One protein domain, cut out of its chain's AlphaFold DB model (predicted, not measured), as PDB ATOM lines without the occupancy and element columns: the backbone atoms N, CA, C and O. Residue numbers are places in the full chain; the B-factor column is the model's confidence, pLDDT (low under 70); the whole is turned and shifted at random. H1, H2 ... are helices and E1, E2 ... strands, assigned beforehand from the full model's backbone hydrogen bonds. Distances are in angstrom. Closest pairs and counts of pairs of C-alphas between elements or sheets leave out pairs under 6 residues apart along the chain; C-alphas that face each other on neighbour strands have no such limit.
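What this domain is: This is residues 238 to 379 of the 381 residues of an uncharacterized protein of Leptospira levettii (UniProt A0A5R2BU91). A strongly twisted sheet of five strands curls partly round one helix, H1, and H6 packs on H1 from the side away from E1, E2 and E3. H4 follows the sheet's edge strand E5 and lies near H1, H2 and H5 lie beyond the last residues of H1, and H3 sits beside the strands at the sheet's level. The printed part has 142 residues with six named helices and five named strands, in the order H1 E1 E2 H2 H3 E3 E4 E5 H4 H5 H6; the mixed sheet runs E1 E2 E3 E4 E5, and the class is mixed, helices and strands. The whole is compact, with a radius of gyration of the C-alphas of 14.4 A, and rounded, with spans of 43 by 34 by 30 A.

Where its parts are: H1 covers residues 242 to 255, from C-alpha 242 at (-33.173, 7.516, -2.470), and is 19.8 A long. E1, residues 259 to 262, and E2, residues 273 to 276, come next. H2, residues 282 to 294, is 18.1 A long, and H3, residues 302 to 311, is 14.0 A long. E3, residues 313 to 318, is the longest strand at 16.4 A and begins at C-alpha 313, (-33.151, 25.299, -15.406). E4 is residues 331 to 334 and E5 is residues 345 to 347. H4, residues 348 to 354, H5, residues 358 to 363, and H6, residues 365 to 377, follow; H6 is 18.3 A long and ends at C-alpha 377, (-40.765, 9.792, 12.919).

How they stand to each other: H1 is on one face of the sheet, an arrangement in two layers, helix over sheet; its closest C-alphas to E2 are those of Ile 253 and Gly 275, 6.1 A apart. E1 and E2 form an antiparallel hairpin, with N 261 and O 274 at 2.8 A. E2 and E3 are antiparallel, with N 275 and O 314 at 2.8 A. E3 and E4 are parallel, with N 317 and O 331 at 2.8 A. The pairing of E3 is staggered: residues 313 to 316 pair with E2 and residues 316 to 318 with E4. E4 and E5 are parallel, with N 346 and O 332 at 2.8 A. H3 is on the sheet and stands at its level, at a height over the sheet of 2.8 A. H6 touches H1 with residues 365 to 367 alone, the closest C-alphas being those of Leu 251 and Leu 367, 5.4 A apart; they run opposite ways at a shallow tilt of 31 degrees. H2 and H3 form a helical hairpin and only just touch, with 3 pairs of C-alphas within 8 A, the closest those of Glu 282 and Ile 309 at 6.2 A. H4 and H6 are close but not clearly touching, with the C-alphas of Ile 352 and Leu 371 at 7.5 A. H5 and H6 are also close but not clearly touching, with the C-alphas of Asn 361 and Ser 368 at 5.8 A. H2 and H6 are apart. Every O i to N i+4 pair is within hydrogen-bond range in H1, H3, H4, H5 and H6; in H2 it is 6 of 9.

The domain as a whole: The two C-alphas farthest apart, those of Lys 310 and Gly 379, are 43.7 A from each other. The printed part has no cut. The link from E3 to E4, residues 319 to 330, is long. Mean pLDDT of the printed part is 81.5; residues 262 to 270, 319 to 328 and 335 to 341 are under 70.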
ATOM      1  N   VAL A 238     -27.857   9.589   7.780       74.31
ATOM      2  CA  VAL A 238     -27.449   8.209   7.496       74.31
ATOM      3  C   VAL A 238     -28.611   7.321   7.057       74.31
ATOM      4  O   VAL A 238     -28.400   6.423   6.237       74.31
ATOM      5  N   LEU A 239     -29.812   7.572   7.573       77.12
ATOM      6  CA  LEU A 239     -30.993   6.747   7.333       77.12
ATOM      7  C   LEU A 239     -31.796   7.148   6.085       77.12
ATOM      8  O   LEU A 239     -32.738   6.433   5.735       77.12
ATOM      9  N   PHE A 240     -31.424   8.222   5.376       76.88
ATOM     10  CA  PHE A 240     -32.160   8.660   4.189       76.88
ATOM     11  C   PHE A 240     -32.074   7.702   2.992       76.88
ATOM     12  O   PHE A 240     -31.015   7.377   2.439       76.88
ATOM     13  N   ASN A 241     -33.249   7.319   2.505       71.62
ATOM     14  CA  ASN A 241     -33.445   6.544   1.289       71.62
ATOM     15  C   ASN A 241     -33.355   7.382  -0.000       71.62
ATOM     16  O   ASN A 241     -33.263   8.601   0.089       71.62
ATOM     17  N   PRO A 242     -33.267   6.775  -1.206       73.31
ATOM     18  CA  PRO A 242     -33.173   7.516  -2.470       73.31
ATOM     19  C   PRO A 242     -34.317   8.485  -2.649       73.31
ATOM     20  O   PRO A 242     -34.063   9.672  -2.781       73.31
ATOM     21  N   ALA A 243     -35.544   8.002  -2.480       76.69
ATOM     22  CA  ALA A 243     -36.730   8.833  -2.573       76.69
ATOM     23  C   ALA A 243     -36.724   9.983  -1.547       76.69
ATOM     24  O   ALA A 243     -37.192  11.066  -1.860       76.69
ATOM     25  N   GLN A 244     -36.170   9.803  -0.345       81.56
ATOM     26  CA  GLN A 244     -36.022  10.847   0.672       81.56
ATOM     27  C   GLN A 244     -34.953  11.870   0.277       81.56
ATOM     28  O   GLN A 244     -35.153  13.055   0.508       81.56
ATOM     29  N   VAL A 245     -33.848  11.447  -0.342       83.31
ATOM     30  CA  VAL A 245     -32.831  12.376  -0.868       83.31
ATOM     31  C   VAL A 245     -33.363  13.139  -2.085       83.31
ATOM     32  O   VAL A 245     -33.175  14.346  -2.174       83.31
ATOM     33  N   GLU A 246     -34.101  12.479  -2.973       84.00
ATOM     34  CA  GLU A 246     -34.812  13.118  -4.087       84.00
ATOM     35  C   GLU A 246     -35.894  14.086  -3.588       84.00
ATOM     36  O   GLU A 246     -36.010  15.201  -4.088       84.00
ATOM     37  N   THR A 247     -36.642  13.700  -2.549       88.44
ATOM     38  CA  THR A 247     -37.623  14.571  -1.884       88.44
ATOM     39  C   THR A 247     -36.929  15.786  -1.279       88.44
ATOM     40  O   THR A 247     -37.387  16.903  -1.477       88.44
ATOM     41  N   MET A 248     -35.794  15.599  -0.601       90.62
ATOM     42  CA  MET A 248     -34.974  16.699  -0.091       90.62
ATOM     43  C   MET A 248     -34.539  17.643  -1.219       90.62
ATOM     44  O   MET A 248     -34.709  18.851  -1.087       90.62
ATOM     45  N   ALA A 249     -34.026  17.115  -2.334       91.44
ATOM     46  CA  ALA A 249     -33.635  17.917  -3.494       91.44
ATOM     47  C   ALA A 249     -34.823  18.680  -4.106       91.44
ATOM     48  O   ALA A 249     -34.693  19.851  -4.465       91.44
ATOM     49  N   MET A 250     -35.992  18.045  -4.190       92.94
ATOM     50  CA  MET A 250     -37.228  18.670  -4.657       92.94
ATOM     51  C   MET A 250     -37.654  19.833  -3.754       92.94
ATOM     52  O   MET A 250     -37.912  20.924  -4.263       92.94
ATOM     53  N   LEU A 251     -37.717  19.616  -2.436       94.75
ATOM     54  CA  LEU A 251     -38.107  20.648  -1.472       94.75
ATOM     55  C   LEU A 251     -37.106  21.804  -1.472       94.75
ATOM     56  O   LEU A 251     -37.512  22.960  -1.516       94.75
ATOM     57  N   LEU A 252     -35.807  21.495  -1.548       94.38
ATOM     58  CA  LEU A 252     -34.752  22.495  -1.690       94.38
ATOM     59  C   LEU A 252     -34.978  23.385  -2.923       94.38
ATOM     60  O   LEU A 252     -34.919  24.605  -2.812       94.38
ATOM     61  N   ILE A 253     -35.261  22.789  -4.090       93.38
ATOM     62  CA  ILE A 253     -35.548  23.517  -5.340       93.38
ATOM     63  C   ILE A 253     -36.787  24.412  -5.196       93.38
ATOM     64  O   ILE A 253     -36.793  25.542  -5.686       93.38
ATOM     65  N   GLN A 254     -37.831  23.920  -4.530       94.50
ATOM     66  CA  GLN A 254     -39.059  24.682  -4.305       94.50
ATOM     67  C   GLN A 254     -38.834  25.874  -3.369       94.50
ATOM     68  O   GLN A 254     -39.275  26.978  -3.685       94.50
ATOM     69  N   ASP A 255     -38.094  25.683  -2.277       95.31
ATOM     70  CA  ASP A 255     -37.778  26.735  -1.300       95.31
ATOM     71  C   ASP A 255     -36.917  27.861  -1.900       95.31
ATOM     72  O   ASP A 255     -37.114  29.052  -1.615       95.31
ATOM     73  N   ILE A 256     -36.009  27.524  -2.824       93.75
ATOM     74  CA  ILE A 256     -35.267  28.543  -3.578       93.75
ATOM     75  C   ILE A 256     -36.098  29.206  -4.682       93.75
ATOM     76  O   ILE A 256     -35.620  30.145  -5.302       93.75
ATOM     77  N   GLY A 257     -37.341  28.773  -4.912       92.38
ATOM     78  CA  GLY A 257     -38.304  29.434  -5.795       92.38
ATOM     79  C   GLY A 257     -38.452  28.824  -7.190       92.38
ATOM     80  O   GLY A 257     -39.192  29.373  -8.006       92.38
ATOM     81  N   PHE A 258     -37.791  27.704  -7.489       93.69
ATOM     82  CA  PHE A 258     -37.947  27.000  -8.763       93.69
ATOM     83  C   PHE A 258     -39.175  26.076  -8.743       93.69
ATOM     84  O   PHE A 258     -39.525  25.484  -7.725       93.69
ATOM     85  N   THR A 259     -39.814  25.878  -9.900       91.12
ATOM     86  CA  THR A 259     -40.835  24.830 -10.045       91.12
ATOM     87  C   THR A 259     -40.143  23.491 -10.279       91.12
ATOM     88  O   THR A 259     -39.502  23.315 -11.319       91.12
ATOM     89  N   ALA A 260     -40.267  22.569  -9.323       88.75
ATOM     90  CA  ALA A 260     -39.736  21.214  -9.440       88.75
ATOM     91  C   ALA A 260     -40.545  20.367 -10.439       88.75
ATOM     92  O   ALA A 260     -41.775  20.406 -10.454       88.75
ATOM     93  N   ASP A 261     -39.834  19.592 -11.250       81.31
ATOM     94  CA  ASP A 261     -40.340  18.629 -12.224       81.31
ATOM     95  C   ASP A 261     -39.707  17.262 -11.912       81.31
ATOM     96  O   ASP A 261     -38.479  17.124 -11.873       81.31
ATOM     97  N   ILE A 262     -40.558  16.274 -11.625       65.75
ATOM     98  CA  ILE A 262     -40.174  14.933 -11.168       65.75
ATOM     99  C   ILE A 262     -40.425  13.955 -12.317       65.75
ATOM    100  O   ILE A 262     -41.536  13.879 -12.840       65.75
ATOM    101  N   GLY A 263     -39.421  13.151 -12.681       52.72
ATOM    102  CA  GLY A 263     -39.607  12.042 -13.626       52.72
ATOM    103  C   GLY A 263     -39.116  12.271 -15.061       52.72
ATOM    104  O   GLY A 263     -39.419  11.457 -15.934       52.72
ATOM    105  N   ILE A 264     -38.303  13.303 -15.317       49.91
ATOM    106  CA  ILE A 264     -37.584  13.453 -16.604       49.91
ATOM    107  C   ILE A 264     -36.444  12.420 -16.754       49.91
ATOM    108  O   ILE A 264     -35.998  12.153 -17.872       49.91
ATOM    109  N   GLY A 265     -36.045  11.747 -15.669       41.22
ATOM    110  CA  GLY A 265     -34.989  10.723 -15.633       41.22
ATOM    111  C   GLY A 265     -35.216   9.467 -16.491       41.22
ATOM    112  O   GLY A 265     -34.391   8.566 -16.481       41.22
ATOM    113  N   LYS A 266     -36.304   9.377 -17.271       45.75
ATOM    114  CA  LYS A 266     -36.423   8.353 -18.327       45.75
ATOM    115  C   LYS A 266     -35.769   8.756 -19.659       45.75
ATOM    116  O   LYS A 266     -35.678   7.908 -20.539       45.75
ATOM    117  N   GLY A 267     -35.367  10.021 -19.831       41.47
ATOM    118  CA  GLY A 267     -34.766  10.531 -21.076       41.47
ATOM    119  C   GLY A 267     -33.427  11.263 -20.919       41.47
ATOM    120  O   GLY A 267     -32.793  11.566 -21.925       41.47
ATOM    121  N   LEU A 268     -32.998  11.552 -19.688       52.88
ATOM    122  CA  LEU A 268     -31.664  12.063 -19.363       52.88
ATOM    123  C   LEU A 268     -31.093  11.146 -18.276       52.88
ATOM    124  O   LEU A 268     -31.536  11.226 -17.136       52.88
ATOM    125  N   ASP A 269     -30.142  10.280 -18.631       53.47
ATOM    126  CA  ASP A 269     -29.653   9.160 -17.799       53.47
ATOM    127  C   ASP A 269     -28.967   9.568 -16.467       53.47
ATOM    128  O   ASP A 269     -28.502   8.706 -15.725       53.47
ATOM    129  N   PHE A 270     -28.904  10.867 -16.139       69.38
ATOM    130  CA  PHE A 270     -28.103  11.422 -15.035       69.38
ATOM    131  C   PHE A 270     -28.758  12.613 -14.305       69.38
ATOM    132  O   PHE A 270     -28.041  13.435 -13.735       69.38
ATOM    133  N   VAL A 271     -30.088  12.782 -14.385       74.69
ATOM    134  CA  VAL A 271     -30.809  13.842 -13.650       74.69
ATOM    135  C   VAL A 271     -32.012  13.265 -12.918       74.69
ATOM    136  O   VAL A 271     -32.988  12.856 -13.551       74.69
ATOM    137  N   ASP A 272     -31.974  13.331 -11.589       78.69
ATOM    138  CA  ASP A 272     -33.074  12.877 -10.737       78.69
ATOM    139  C   ASP A 272     -34.140  13.964 -10.552       78.69
ATOM    140  O   ASP A 272     -35.334  13.694 -10.702       78.69
ATOM    141  N   ILE A 273     -33.725  15.214 -10.295       87.75
ATOM    142  CA  ILE A 273     -34.642  16.346 -10.094       87.75
ATOM    143  C   ILE A 273     -34.271  17.518 -11.000       87.75
ATOM    144  O   ILE A 273     -33.123  17.960 -11.046       87.75
ATOM    145  N   LYS A 274     -35.275  18.079 -11.679       89.50
ATOM    146  CA  LYS A 274     -35.142  19.306 -12.466       89.50
ATOM    147  C   LYS A 274     -35.993  20.414 -11.860       89.50
ATOM    148  O   LYS A 274     -37.180  20.230 -11.630       89.50
ATOM    149  N   GLY A 275     -35.418  21.590 -11.660       92.25
ATOM    150  CA  GLY A 275     -36.156  22.814 -11.359       92.25
ATOM    151  C   GLY A 275     -36.193  23.728 -12.576       92.25
ATOM    152  O   GLY A 275     -35.210  23.818 -13.312       92.25
ATOM    153  N   SER A 276     -37.292  24.451 -12.798       91.69
ATOM    154  CA  SER A 276     -37.367  25.430 -13.889       91.69
ATOM    155  C   SER A 276     -38.012  26.757 -13.496       91.69
ATOM    156  O   SER A 276     -38.892  26.821 -12.642       91.69
ATOM    157  N   LEU A 277     -37.563  27.824 -14.165       91.25
ATOM    158  CA  LEU A 277     -38.042  29.199 -14.016       91.25
ATOM    159  C   LEU A 277     -38.186  29.889 -15.383       91.25
ATOM    160  O   LEU A 277     -37.775  31.031 -15.581       91.25
ATOM    161  N   ARG A 278     -38.781  29.195 -16.363       83.31
ATOM    162  CA  ARG A 278     -38.803  29.614 -17.785       83.31
ATOM    163  C   ARG A 278     -39.311  31.049 -18.013       83.31
ATOM    164  O   ARG A 278     -38.822  31.746 -18.905       83.31
ATOM    165  N   HIS A 279     -40.244  31.505 -17.179       86.44
ATOM    166  CA  HIS A 279     -40.884  32.822 -17.287       86.44
ATOM    167  C   HIS A 279     -40.237  33.926 -16.440       86.44
ATOM    168  O   HIS A 279     -40.673  35.071 -16.519       86.44
ATOM    169  N   ARG A 280     -39.217  33.619 -15.630       89.62
ATOM    170  CA  ARG A 280     -38.575  34.602 -14.745       89.62
ATOM    171  C   ARG A 280     -37.444  35.360 -15.437       89.62
ATOM    172  O   ARG A 280     -36.915  34.905 -16.463       89.62
ATOM    173  N   SER A 281     -37.110  36.527 -14.890       92.19
ATOM    174  CA  SER A 281     -35.959  37.318 -15.325       92.19
ATOM    175  C   SER A 281     -34.649  36.693 -14.833       92.19
ATOM    176  O   SER A 281     -34.645  35.888 -13.905       92.19
ATOM    177  N   GLU A 282     -33.521  37.068 -15.438       91.94
ATOM    178  CA  GLU A 282     -32.204  36.645 -14.946       91.94
ATOM    179  C   GLU A 282     -31.964  37.103 -13.500       91.94
ATOM    180  O   GLU A 282     -31.452  36.329 -12.695       91.94
ATOM    181  N   ALA A 283     -32.373  38.327 -13.152       92.88
ATOM    182  CA  ALA A 283     -32.225  38.863 -11.800       92.88
ATOM    183  C   ALA A 283     -32.968  38.007 -10.760       92.88
ATOM    184  O   ALA A 283     -32.404  37.706  -9.708       92.88
ATOM    185  N   ASP A 284     -34.178  37.544 -11.088       92.00
ATOM    186  CA  ASP A 284     -34.947  36.649 -10.215       92.00
ATOM    187  C   ASP A 284     -34.208  35.324  -9.993       92.00
ATOM    188  O   ASP A 284     -34.089  34.862  -8.860       92.00
ATOM    189  N   ILE A 285     -33.675  34.720 -11.063       92.50
ATOM    190  CA  ILE A 285     -32.962  33.436 -10.980       92.50
ATOM    191  C   ILE A 285     -31.681  33.592 -10.150       92.50
ATOM    192  O   ILE A 285     -31.389  32.739  -9.313       92.50
ATOM    193  N   ARG A 286     -30.941  34.696 -10.323       93.31
ATOM    194  CA  ARG A 286     -29.762  35.010  -9.500       93.31
ATOM    195  C   ARG A 286     -30.126  35.128  -8.019       93.31
ATOM    196  O   ARG A 286     -29.427  34.550  -7.197       93.31
ATOM    197  N   GLY A 287     -31.223  35.816  -7.692       92.06
ATOM    198  CA  GLY A 287     -31.721  35.924  -6.315       92.06
ATOM    199  C   GLY A 287     -32.129  34.572  -5.722       92.06
ATOM    200  O   GLY A 287     -31.813  34.283  -4.573       92.06
ATOM    201  N   CYS A 288     -32.750  33.703  -6.524       91.06
ATOM    202  CA  CYS A 288     -33.087  32.335  -6.122       91.06
ATOM    203  C   CYS A 288     -31.828  31.512  -5.788       91.06
ATOM    204  O   CYS A 288     -31.760  30.869  -4.744       91.06
ATOM    205  N   LEU A 289     -30.811  31.555  -6.657       91.62
ATOM    206  CA  LEU A 289     -29.551  30.833  -6.450       91.62
ATOM    207  C   LEU A 289     -28.723  31.402  -5.290       91.62
ATOM    208  O   LEU A 289     -28.022  30.639  -4.627       91.62
ATOM    209  N   ALA A 290     -28.816  32.710  -5.021       90.38
ATOM    210  CA  ALA A 290     -28.095  33.361  -3.930       90.38
ATOM    211  C   ALA A 290     -28.415  32.727  -2.571       90.38
ATOM    212  O   ALA A 290     -27.489  32.491  -1.801       90.38
ATOM    213  N   LYS A 291     -29.670  32.315  -2.334       89.62
ATOM    214  CA  LYS A 291     -30.082  31.610  -1.105       89.62
ATOM    215  C   LYS A 291     -29.218  30.386  -0.785       89.62
ATOM    216  O   LYS A 291     -28.901  30.139   0.379       89.62
ATOM    217  N   LEU A 292     -28.825  29.618  -1.809       88.62
ATOM    218  CA  LEU A 292     -27.984  28.426  -1.647       88.62
ATOM    219  C   LEU A 292     -26.562  28.787  -1.195       88.62
ATOM    220  O   LEU A 292     -25.977  28.095  -0.361       88.62
ATOM    221  N   SER A 293     -26.007  29.868  -1.742       84.75
ATOM    222  CA  SER A 293     -24.669  30.350  -1.391       84.75
ATOM    223  C   SER A 293     -24.653  31.116  -0.066       84.75
ATOM    224  O   SER A 293     -23.726  30.931   0.711       84.75
ATOM    225  N   GLU A 294     -25.683  31.908   0.238       87.12
ATOM    226  CA  GLU A 294     -25.844  32.642   1.507       87.12
ATOM    227  C   GLU A 294     -25.927  31.697   2.713       87.12
ATOM    228  O   GLU A 294     -25.384  31.991   3.778       87.12
ATOM    229  N   ASN A 295     -26.529  30.520   2.525       84.81
ATOM    230  CA  ASN A 295     -26.586  29.473   3.542       84.81
ATOM    231  C   ASN A 295     -25.368  28.527   3.523       84.81
ATOM    232  O   ASN A 295     -25.312  27.577   4.306       84.81
ATOM    233  N   ASN A 296     -24.357  28.814   2.689       85.44
ATOM    234  CA  ASN A 296     -23.139  28.018   2.506       85.44
ATOM    235  C   ASN A 296     -23.408  26.544   2.150       85.44
ATOM    236  O   ASN A 296     -22.645  25.661   2.541       85.44
ATOM    237  N   PHE A 297     -24.480  26.253   1.405       86.44
ATOM    238  CA  PHE A 297     -24.768  24.881   0.981       86.44
ATOM    239  C   PHE A 297     -23.905  24.413  -0.175       86.44
ATOM    240  O   PHE A 297     -23.632  23.221  -0.281       86.44
ATOM    241  N   ILE A 298     -23.506  25.336  -1.045       87.69
ATOM    242  CA  ILE A 298     -22.838  25.015  -2.300       87.69
ATOM    243  C   ILE A 298     -22.056  26.212  -2.816       87.69
ATOM    244  O   ILE A 298     -22.528  27.355  -2.824       87.69
ATOM    245  N   LYS A 299     -20.871  25.915  -3.342       87.44
ATOM    246  CA  LYS A 299     -20.152  26.802  -4.247       87.44
ATOM    247  C   LYS A 299     -20.474  26.379  -5.676       87.44
ATOM    248  O   LYS A 299     -19.975  25.358  -6.139       87.44
ATOM    249  N   ILE A 300     -21.339  27.127  -6.357       87.69
ATOM    250  CA  ILE A 300     -21.691  26.835  -7.754       87.69
ATOM    251  C   ILE A 300     -20.580  27.388  -8.645       87.69
ATOM    252  O   ILE A 300     -20.240  28.570  -8.554       87.69
ATOM    253  N   ASN A 301     -20.007  26.548  -9.505       89.06
ATOM    254  CA  ASN A 301     -18.989  27.011 -10.438       89.06
ATOM    255  C   ASN A 301     -19.602  27.923 -11.511       89.06
ATOM    256  O   ASN A 301     -20.801  27.882 -11.800       89.06
ATOM    257  N   LYS A 302     -18.762  28.750 -12.141       89.75
ATOM    258  CA  LYS A 302     -19.231  29.738 -13.121       89.75
ATOM    259  C   LYS A 302     -19.937  29.100 -14.326       89.75
ATOM    260  O   LYS A 302     -20.948  29.628 -14.772       89.75
ATOM    261  N   SER A 303     -19.436  27.969 -14.826       89.88
ATOM    262  CA  SER A 303     -20.015  27.272 -15.985       89.88
ATOM    263  C   SER A 303     -21.446  26.809 -15.704       89.88
ATOM    264  O   SER A 303     -22.363  27.108 -16.469       89.88
ATOM    265  N   THR A 304     -21.653  26.138 -14.571       89.69
ATOM    266  CA  THR A 304     -22.963  25.667 -14.118       89.69
ATOM    267  C   THR A 304     -23.897  26.835 -13.852       89.69
ATOM    268  O   THR A 304     -25.048  26.806 -14.279       89.69
ATOM    269  N   PHE A 305     -23.401  27.892 -13.207       91.81
ATOM    270  CA  PHE A 305     -24.184  29.093 -12.942       91.81
ATOM    271  C   PHE A 305     -24.683  29.742 -14.241       91.81
ATOM    272  O   PHE A 305     -25.887  29.929 -14.415       91.81
ATOM    273  N   ASP A 306     -23.778  30.025 -15.182       90.94
ATOM    274  CA  ASP A 306     -24.106  30.650 -16.468       90.94
ATOM    275  C   ASP A 306     -25.084  29.775 -17.276       90.94
ATOM    276  O   ASP A 306     -26.007  30.290 -17.918       90.94
ATOM    277  N   LYS A 307     -24.946  28.444 -17.191       90.94
ATOM    278  CA  LYS A 307     -25.881  27.491 -17.800       90.94
ATOM    279  C   LYS A 307     -27.270  27.556 -17.164       90.94
ATOM    280  O   LYS A 307     -28.249  27.656 -17.903       90.94
ATOM    281  N   ILE A 308     -27.371  27.567 -15.831       92.81
ATOM    282  CA  ILE A 308     -28.660  27.677 -15.128       92.81
ATOM    283  C   ILE A 308     -29.377  28.970 -15.522       92.81
ATOM    284  O   ILE A 308     -30.577  28.941 -15.798       92.81
ATOM    285  N   ILE A 309     -28.653  30.092 -15.605       93.25
ATOM    286  CA  ILE A 309     -29.206  31.378 -16.049       93.25
ATOM    287  C   ILE A 309     -29.717  31.291 -17.491       93.25
ATOM    288  O   ILE A 309     -30.862  31.657 -17.768       93.25
ATOM    289  N   LYS A 310     -28.890  30.775 -18.408       92.44
ATOM    290  CA  LYS A 310     -29.220  30.671 -19.835       92.44
ATOM    291  C   LYS A 310     -30.408  29.743 -20.094       92.44
ATOM    292  O   LYS A 310     -31.296  30.081 -20.872       92.44
ATOM    293  N   GLU A 311     -30.422  28.571 -19.465       91.38
ATOM    294  CA  GLU A 311     -31.440  27.531 -19.665       91.38
ATOM    295  C   GLU A 311     -32.655  27.699 -18.745       91.38
ATOM    296  O   GLU A 311     -33.655  26.986 -18.890       91.38
ATOM    297  N   LYS A 312     -32.576  28.627 -17.784       93.06
ATOM    298  CA  LYS A 312     -33.569  28.854 -16.724       93.06
ATOM    299  C   LYS A 312     -33.966  27.562 -16.010       93.06
ATOM    300  O   LYS A 312     -35.140  27.343 -15.692       93.06
ATOM    301  N   THR A 313     -32.984  26.682 -15.842       91.31
ATOM    302  CA  THR A 313     -33.151  25.299 -15.406       91.31
ATOM    303  C   THR A 313     -32.011  24.924 -14.471       91.31
ATOM    304  O   THR A 313     -30.856  25.168 -14.795       91.31
ATOM    305  N   ILE A 314     -32.338  24.289 -13.351       91.00
ATOM    306  CA  ILE A 314     -31.393  23.659 -12.425       91.00
ATOM    307  C   ILE A 314     -31.597  22.145 -12.487       91.00
ATOM    308  O   ILE A 314     -32.736  21.682 -12.483       91.00
ATOM    309  N   ASN A 315     -30.514  21.378 -12.571       89.25
ATOM    310  CA  ASN A 315     -30.558  19.917 -12.601       89.25
ATOM    311  C   ASN A 315     -29.763  19.385 -11.407       89.25
ATOM    312  O   ASN A 315     -28.602  19.763 -11.228       89.25
ATOM    313  N   ILE A 316     -30.394  18.528 -10.605       88.56
ATOM    314  CA  ILE A 316     -29.787  17.889  -9.442       88.56
ATOM    315  C   ILE A 316     -29.709  16.385  -9.680       88.56
ATOM    316  O   ILE A 316     -30.716  15.747  -9.997       88.56
ATOM    317  N   GLN A 317     -28.516  15.835  -9.473       84.38
ATOM    318  CA  GLN A 317     -28.287  14.404  -9.381       84.38
ATOM    319  C   GLN A 317     -28.152  13.991  -7.918       84.38
ATOM    320  O   GLN A 317     -27.331  14.521  -7.164       84.38
ATOM    321  N   CYS A 318     -28.951  13.013  -7.519       80.88
ATOM    322  CA  CYS A 318     -28.914  12.396  -6.210       80.88
ATOM    323  C   CYS A 318     -28.065  11.115  -6.291       80.88
ATOM    324  O   CYS A 318     -28.158  10.324  -7.222       80.88
ATOM    325  N   LYS A 319     -27.230  10.865  -5.278       65.81
ATOM    326  CA  LYS A 319     -26.632   9.532  -5.031       65.81
ATOM    327  C   LYS A 319     -25.769   8.909  -6.147       65.81
ATOM    328  O   LYS A 319     -25.610   7.689  -6.165       65.81
ATOM    329  N   ALA A 320     -25.150   9.695  -7.023       53.72
ATOM    330  CA  ALA A 320     -24.079   9.174  -7.871       53.72
ATOM    331  C   ALA A 320     -22.779   9.074  -7.053       53.72
ATOM    332  O   ALA A 320     -22.332  10.070  -6.479       53.72
ATOM    333  N   GLU A 321     -22.160   7.888  -6.991       51.16
ATOM    334  CA  GLU A 321     -20.732   7.824  -6.668       51.16
ATOM    335  C   GLU A 321     -19.983   8.673  -7.695       51.16
ATOM    336  O   GLU A 321     -20.348   8.689  -8.872       51.16
ATOM    337  N   SER A 322     -18.930   9.363  -7.262       43.31
ATOM    338  CA  SER A 322     -18.026  10.104  -8.140       43.31
ATOM    339  C   SER A 322     -17.184   9.140  -8.991       43.31
ATOM    340  O   SER A 322     -15.955   9.160  -8.944       43.31
ATOM    341  N   TYR A 323     -17.816   8.228  -9.724       40.56
ATOM    342  CA  TYR A 323     -17.166   7.482 -10.782       40.56
ATOM    343  C   TYR A 323     -17.140   8.388 -12.002       40.56
ATOM    344  O   TYR A 323     -18.162   8.564 -12.647       40.56
ATOM    345  N   SER A 324     -15.957   8.969 -12.238       39.56
ATOM    346  CA  SER A 324     -15.480   9.527 -13.511       39.56
ATOM    347  C   SER A 324     -16.504  10.354 -14.297       39.56
ATOM    348  O   SER A 324     -17.382   9.797 -14.941       39.56
ATOM    349  N   ASP A 325     -16.298  11.670 -14.307       47.09
ATOM    350  CA  ASP A 325     -17.098  12.696 -14.991       47.09
ATOM    351  C   ASP A 325     -18.214  13.292 -14.121       47.09
ATOM    352  O   ASP A 325     -19.404  13.220 -14.423       47.09
ATOM    353  N   ILE A 326     -17.806  13.992 -13.051       54.00
ATOM    354  CA  ILE A 326     -18.588  15.133 -12.556       54.00
ATOM    355  C   ILE A 326     -18.727  16.076 -13.751       54.00
ATOM    356  O   ILE A 326     -17.804  16.811 -14.101       54.00
ATOM    357  N   THR A 327     -19.854  15.988 -14.446       56.47
ATOM    358  CA  THR A 327     -20.135  16.888 -15.558       56.47
ATOM    359  C   THR A 327     -20.249  18.298 -14.988       56.47
ATOM    360  O   THR A 327     -20.925  18.511 -13.981       56.47
ATOM    361  N   ASN A 328     -19.605  19.276 -15.627       62.81
ATOM    362  CA  ASN A 328     -19.556  20.679 -15.181       62.81
ATOM    363  C   ASN A 328     -20.924  21.400 -15.188       62.81
ATOM    364  O   ASN A 328     -20.978  22.623 -15.084       62.81
ATOM    365  N   ASP A 329     -22.025  20.660 -15.304       74.12
ATOM    366  CA  ASP A 329     -23.359  21.153 -15.624       74.12
ATOM    367  C   ASP A 329     -24.445  20.666 -14.647       74.12
ATOM    368  O   ASP A 329     -25.615  21.018 -14.822       74.12
ATOM    369  N   LEU A 330     -24.085  19.856 -13.646       83.50
ATOM    370  CA  LEU A 330     -25.009  19.285 -12.665       83.50
ATOM    371  C   LEU A 330     -24.642  19.715 -11.248       83.50
ATOM    372  O   LEU A 330     -23.469  19.887 -10.920       83.50
ATOM    373  N   ILE A 331     -25.668  19.847 -10.408       88.56
ATOM    374  CA  ILE A 331     -25.513  19.938  -8.958       88.56
ATOM    375  C   ILE A 331     -25.688  18.540  -8.372       88.56
ATOM    376  O   ILE A 331     -26.606  17.816  -8.747       88.56
ATOM    377  N   TYR A 332     -24.822  18.160  -7.441       86.00
ATOM    378  CA  TYR A 332     -24.843  16.842  -6.818       86.00
ATOM    379  C   TYR A 332     -25.273  16.958  -5.361       86.00
ATOM    380  O   TYR A 332     -24.674  17.713  -4.599       86.00
ATOM    381  N   LEU A 333     -26.287  16.189  -4.964       86.62
ATOM    382  CA  LEU A 333     -26.690  16.050  -3.565       86.62
ATOM    383  C   LEU A 333     -26.140  14.733  -3.012       86.62
ATOM    384  O   LEU A 333     -26.603  13.645  -3.379       86.62
ATOM    385  N   LEU A 334     -25.134  14.836  -2.140       78.31
ATOM    386  CA  LEU A 334     -24.354  13.694  -1.664       78.31
ATOM    387  C   LEU A 334     -24.438  13.507  -0.140       78.31
ATOM    388  O   LEU A 334     -24.502  14.480   0.613       78.31
ATOM    389  N   PRO A 335     -24.384  12.250   0.337       69.31
ATOM    390  CA  PRO A 335     -24.373  11.940   1.762       69.31
ATOM    391  C   PRO A 335     -22.983  12.019   2.427       69.31
ATOM    392  O   PRO A 335     -22.912  11.767   3.626       69.31
ATOM    393  N   GLU A 336     -21.887  12.285   1.697       64.94
ATOM    394  CA  GLU A 336     -20.509  12.187   2.222       64.94
ATOM    395  C   GLU A 336     -19.662  13.455   2.065       64.94
ATOM    396  O   GLU A 336     -19.505  13.980   0.964       64.94
ATOM    397  N   SER A 337     -18.976  13.823   3.150       57.66
ATOM    398  CA  SER A 337     -18.076  14.978   3.276       57.66
ATOM    399  C   SER A 337     -16.756  14.901   2.505       57.66
ATOM    400  O   SER A 337     -16.039  15.898   2.421       57.66
ATOM    401  N   LYS A 338     -16.410  13.749   1.900       57.66
ATOM    402  CA  LYS A 338     -15.139  13.560   1.157       57.66
ATOM    403  C   LYS A 338     -14.952  14.544  -0.004       57.66
ATOM    404  O   LYS A 338     -13.863  14.615  -0.567       57.66
ATOM    405  N   HIS A 339     -16.005  15.268  -0.361       57.41
ATOM    406  CA  HIS A 339     -16.047  16.195  -1.474       57.41
ATOM    407  C   HIS A 339     -16.394  17.633  -1.060       57.41
ATOM    408  O   HIS A 339     -16.809  18.411  -1.911       57.41
ATOM    409  N   SER A 340     -16.240  18.000   0.218       55.53
ATOM    410  CA  SER A 340     -16.620  19.325   0.745       55.53
ATOM    411  C   SER A 340     -15.935  20.512   0.053       55.53
ATOM    412  O   SER A 340     -16.464  21.619   0.080       55.53
ATOM    413  N   GLU A 341     -14.790  20.292  -0.598       64.19
ATOM    414  CA  GLU A 341     -14.066  21.315  -1.363       64.19
ATOM    415  C   GLU A 341     -14.491  21.404  -2.839       64.19
ATOM    416  O   GLU A 341     -14.075  22.325  -3.548       64.19
ATOM    417  N   LEU A 342     -15.296  20.456  -3.331       72.81
ATOM    418  CA  LEU A 342     -15.699  20.416  -4.732       72.81
ATOM    419  C   LEU A 342     -16.868  21.366  -4.999       72.81
ATOM    420  O   LEU A 342     -17.848  21.442  -4.257       72.81
ATOM    421  N   GLU A 343     -16.766  22.083  -6.113       83.75
ATOM    422  CA  GLU A 343     -17.843  22.931  -6.604       83.75
ATOM    423  C   GLU A 343     -19.037  22.082  -7.062       83.75
ATOM    424  O   GLU A 343     -18.892  20.929  -7.465       83.75
ATOM    425  N   ASN A 344     -20.225  22.682  -7.026       86.88
ATOM    426  CA  ASN A 344     -21.506  22.075  -7.384       86.88
ATOM    427  C   ASN A 344     -21.979  20.914  -6.500       86.88
ATOM    428  O   ASN A 344     -22.905  20.199  -6.883       86.88
ATOM    429  N   ILE A 345     -21.395  20.732  -5.320       86.75
ATOM    430  CA  ILE A 345     -21.810  19.686  -4.389       86.75
ATOM    431  C   ILE A 345     -22.540  20.302  -3.204       86.75
ATOM    432  O   ILE A 345     -22.064  21.250  -2.583       86.75
ATOM    433  N   ILE A 346     -23.700  19.731  -2.903       88.12
ATOM    434  CA  ILE A 346     -24.446  19.957  -1.675       88.12
ATOM    435  C   ILE A 346     -24.292  18.707  -0.821       88.12
ATOM    436  O   ILE A 346     -24.625  17.595  -1.244       88.12
ATOM    437  N   LEU A 347     -23.799  18.895   0.398       85.31
ATOM    438  CA  LEU A 347     -23.711  17.826   1.379       85.31
ATOM    439  C   LEU A 347     -24.991  17.796   2.208       85.31
ATOM    440  O   LEU A 347     -25.409  18.813   2.759       85.31
ATOM    441  N   ILE A 348     -25.605  16.617   2.312       85.75
ATOM    442  CA  ILE A 348     -26.824  16.415   3.110       85.75
ATOM    443  C   ILE A 348     -26.590  16.833   4.567       85.75
ATOM    444  O   ILE A 348     -27.465  17.441   5.175       85.75
ATOM    445  N   GLU A 349     -25.408  16.554   5.118       81.12
ATOM    446  CA  GLU A 349     -25.051  16.950   6.484       81.12
ATOM    447  C   GLU A 349     -25.115  18.471   6.680       81.12
ATOM    448  O   GLU A 349     -25.718  18.918   7.649       81.12
ATOM    449  N   ASN A 350     -24.629  19.262   5.714       86.31
ATOM    450  CA  ASN A 350     -24.658  20.724   5.789       86.31
ATOM    451  C   ASN A 350     -26.096  21.245   5.855       86.31
ATOM    452  O   ASN A 350     -26.366  22.206   6.567       86.31
ATOM    453  N   ILE A 351     -27.025  20.614   5.129       89.81
ATOM    454  CA  ILE A 351     -28.451  20.954   5.209       89.81
ATOM    455  C   ILE A 351     -28.980  20.645   6.613       89.81
ATOM    456  O   ILE A 351     -29.599  21.501   7.242       89.81
ATOM    457  N   ILE A 352     -28.735  19.431   7.117       88.19
ATOM    458  CA  ILE A 352     -29.264  19.002   8.417       88.19
ATOM    459  C   ILE A 352     -28.680  19.853   9.555       88.19
ATOM    460  O   ILE A 352     -29.413  20.240  10.456       88.19
ATOM    461  N   GLU A 353     -27.396  20.211   9.520       86.12
ATOM    462  CA  GLU A 353     -26.776  21.083  10.530       86.12
ATOM    463  C   GLU A 353     -27.425  22.471  10.612       86.12
ATOM    464  O   GLU A 353     -27.405  23.105  11.669       86.12
ATOM    465  N   LYS A 354     -28.023  22.952   9.515       87.25
ATOM    466  CA  LYS A 354     -28.733  24.236   9.480       87.25
ATOM    467  C   LYS A 354     -30.192  24.139   9.919       87.25
ATOM    468  O   LYS A 354     -30.782  25.189  10.143       87.25
ATOM    469  N   MET A 355     -30.762  22.944  10.102       85.31
ATOM    470  CA  MET A 355     -32.202  22.777  10.364       85.31
ATOM    471  C   MET A 355     -32.700  23.500  11.625       85.31
ATOM    472  O   MET A 355     -33.851  23.918  11.687       85.31
ATOM    473  N   ASP A 356     -31.830  23.671  12.623       81.62
ATOM    474  CA  ASP A 356     -32.165  24.343  13.882       81.62
ATOM    475  C   ASP A 356     -31.912  25.873  13.822       81.62
ATOM    476  O   ASP A 356     -32.114  26.588  14.805       81.62
ATOM    477  N   ASN A 357     -31.458  26.408  12.679       86.31
ATOM    478  CA  ASN A 357     -31.176  27.832  12.486       86.31
ATOM    479  C   ASN A 357     -32.442  28.600  12.064       86.31
ATOM    480  O   ASN A 357     -33.091  28.271  11.073       86.31
ATOM    481  N   SER A 358     -32.762  29.691  12.766       83.94
ATOM    482  CA  SER A 358     -33.932  30.524  12.461       83.94
ATOM    483  C   SER A 358     -33.931  31.101  11.043       83.94
ATOM    484  O   SER A 358     -34.991  31.189  10.433       83.94
ATOM    485  N   ASN A 359     -32.765  31.472  10.506       85.94
ATOM    486  CA  ASN A 359     -32.658  32.007   9.146       85.94
ATOM    487  C   ASN A 359     -32.894  30.909   8.105       85.94
ATOM    488  O   ASN A 359     -33.595  31.137   7.127       85.94
ATOM    489  N   PHE A 360     -32.400  29.696   8.369       89.25
ATOM    490  CA  PHE A 360     -32.677  28.543   7.516       89.25
ATOM    491  C   PHE A 360     -34.179  28.254   7.440       89.25
ATOM    492  O   PHE A 360     -34.700  28.039   6.355       89.25
ATOM    493  N   ASN A 361     -34.899  28.334   8.560       89.69
ATOM    494  CA  ASN A 361     -36.348  28.098   8.587       89.69
ATOM    495  C   ASN A 361     -37.152  29.158   7.816       89.69
ATOM    496  O   ASN A 361     -38.262  28.878   7.370       89.69
ATOM    497  N   ILE A 362     -36.608  30.368   7.666       89.94
ATOM    498  CA  ILE A 362     -37.211  31.439   6.866       89.94
ATOM    499  C   ILE A 362     -36.934  31.213   5.376       89.94
ATOM    500  O   ILE A 362     -37.836  31.363   4.551       89.94
ATOM    501  N   ASP A 363     -35.699  30.846   5.034       89.50
ATOM    502  CA  ASP A 363     -35.274  30.676   3.643       89.50
ATOM    503  C   ASP A 363     -35.748  29.350   3.027       89.50
ATOM    504  O   ASP A 363     -36.009  29.311   1.819       89.50
ATOM    505  N   PHE A 364     -35.871  28.306   3.858       95.00
ATOM    506  CA  PHE A 364     -36.179  26.914   3.507       95.00
ATOM    507  C   PHE A 364     -37.280  26.297   4.396       95.00
ATOM    508  O   PHE A 364     -37.047  25.299   5.091       95.00
ATOM    509  N   PRO A 365     -38.488  26.885   4.420       94.69
ATOM    510  CA  PRO A 365     -39.561  26.437   5.302       94.69
ATOM    511  C   PRO A 365     -40.036  25.012   4.985       94.69
ATOM    512  O   PRO A 365     -40.238  24.225   5.909       94.69
ATOM    513  N   LEU A 366     -40.175  24.643   3.703       95.12
ATOM    514  CA  LEU A 366     -40.672  23.314   3.329       95.12
ATOM    515  C   LEU A 366     -39.673  22.222   3.715       95.12
ATOM    516  O   LEU A 366     -40.053  21.172   4.243       95.12
ATOM    517  N   LEU A 367     -38.389  22.467   3.455       94.31
ATOM    518  CA  LEU A 367     -37.320  21.542   3.797       94.31
ATOM    519  C   LEU A 367     -37.149  21.413   5.315       94.31
ATOM    520  O   LEU A 367     -36.980  20.294   5.802       94.31
ATOM    521  N   SER A 368     -37.237  22.517   6.064       93.56
ATOM    522  CA  SER A 368     -37.172  22.494   7.528       93.56
ATOM    523  C   SER A 368     -38.314  21.686   8.149       93.56
ATOM    524  O   SER A 368     -38.066  20.768   8.939       93.56
ATOM    525  N   ASP A 369     -39.559  21.942   7.740       92.88
ATOM    526  CA  ASP A 369     -40.730  21.203   8.225       92.88
ATOM    527  C   ASP A 369     -40.608  19.703   7.931       92.88
ATOM    528  O   ASP A 369     -40.861  18.855   8.793       92.88
ATOM    529  N   TRP A 370     -40.157  19.360   6.722       93.25
ATOM    530  CA  TRP A 370     -39.948  17.971   6.336       93.25
ATOM    531  C   TRP A 370     -38.838  17.295   7.152       93.25
ATOM    532  O   TRP A 370     -39.043  16.175   7.624       93.25
ATOM    533  N   LEU A 371     -37.695  17.956   7.372       91.44
ATOM    534  CA  LEU A 371     -36.596  17.430   8.196       91.44
ATOM    535  C   LEU A 371     -37.033  17.197   9.644       91.44
ATOM    536  O   LEU A 371     -36.746  16.136  10.207       91.44
ATOM    537  N   ASN A 372     -37.780  18.138  10.224       89.88
ATOM    538  CA  ASN A 372     -38.358  17.999  11.559       89.88
ATOM    539  C   ASN A 372     -39.327  16.812  11.639       89.88
ATOM    540  O   ASN A 372     -39.281  16.036  12.595       89.88
ATOM    541  N   LEU A 373     -40.151  16.604  10.608       88.62
ATOM    542  CA  LEU A 373     -41.027  15.438  10.520       88.62
ATOM    543  C   LEU A 373     -40.232  14.124  10.425       88.62
ATOM    544  O   LEU A 373     -40.581  13.151  11.096       88.62
ATOM    545  N   GLN A 374     -39.150  14.077   9.638       86.50
ATOM    546  CA  GLN A 374     -38.297  12.883   9.556       86.50
ATOM    547  C   GLN A 374     -37.621  12.578  10.902       86.50
ATOM    548  O   GLN A 374     -37.622  11.426  11.343       86.50
ATOM    549  N   LYS A 375     -37.101  13.608  11.581       86.81
ATOM    550  CA  LYS A 375     -36.516  13.513  12.926       86.81
ATOM    551  C   LYS A 375     -37.544  12.973  13.928       86.81
ATOM    552  O   LYS A 375     -37.252  12.018  14.653       86.81
ATOM    553  N   TYR A 376     -38.779  13.480  13.867       84.69
ATOM    554  CA  TYR A 376     -39.887  13.036  14.713       84.69
ATOM    555  C   TYR A 376     -40.240  11.574  14.506       84.69
ATOM    556  O   TYR A 376     -40.330  10.823  15.483       84.69
ATOM    557  N   ASN A 377     -40.408  11.164  13.251       80.12
ATOM    558  CA  ASN A 377     -40.765   9.792  12.919       80.12
ATOM    559  C   ASN A 377     -39.685   8.819  13.402       80.12
ATOM    560  O   ASN A 377     -40.000   7.821  14.045       80.12
ATOM    561  N   LEU A 378     -38.409   9.148  13.188       78.94
ATOM    562  CA  LEU A 378     -37.278   8.322  13.614       78.94
ATOM    563  C   LEU A 378     -37.022   8.327  15.131       78.94
ATOM    564  O   LEU A 378     -36.131   7.617  15.595       78.94
ATOM    565  N   GLY A 379     -37.786   9.097  15.913       80.69
ATOM    566  CA  GLY A 379     -37.577   9.218  17.356       80.69
ATOM    567  C   GLY A 379     -36.282   9.952  17.715       80.69
ATOM    568  O   GLY A 379     -35.714   9.707  18.774       80.69
TER     569      GLY A 379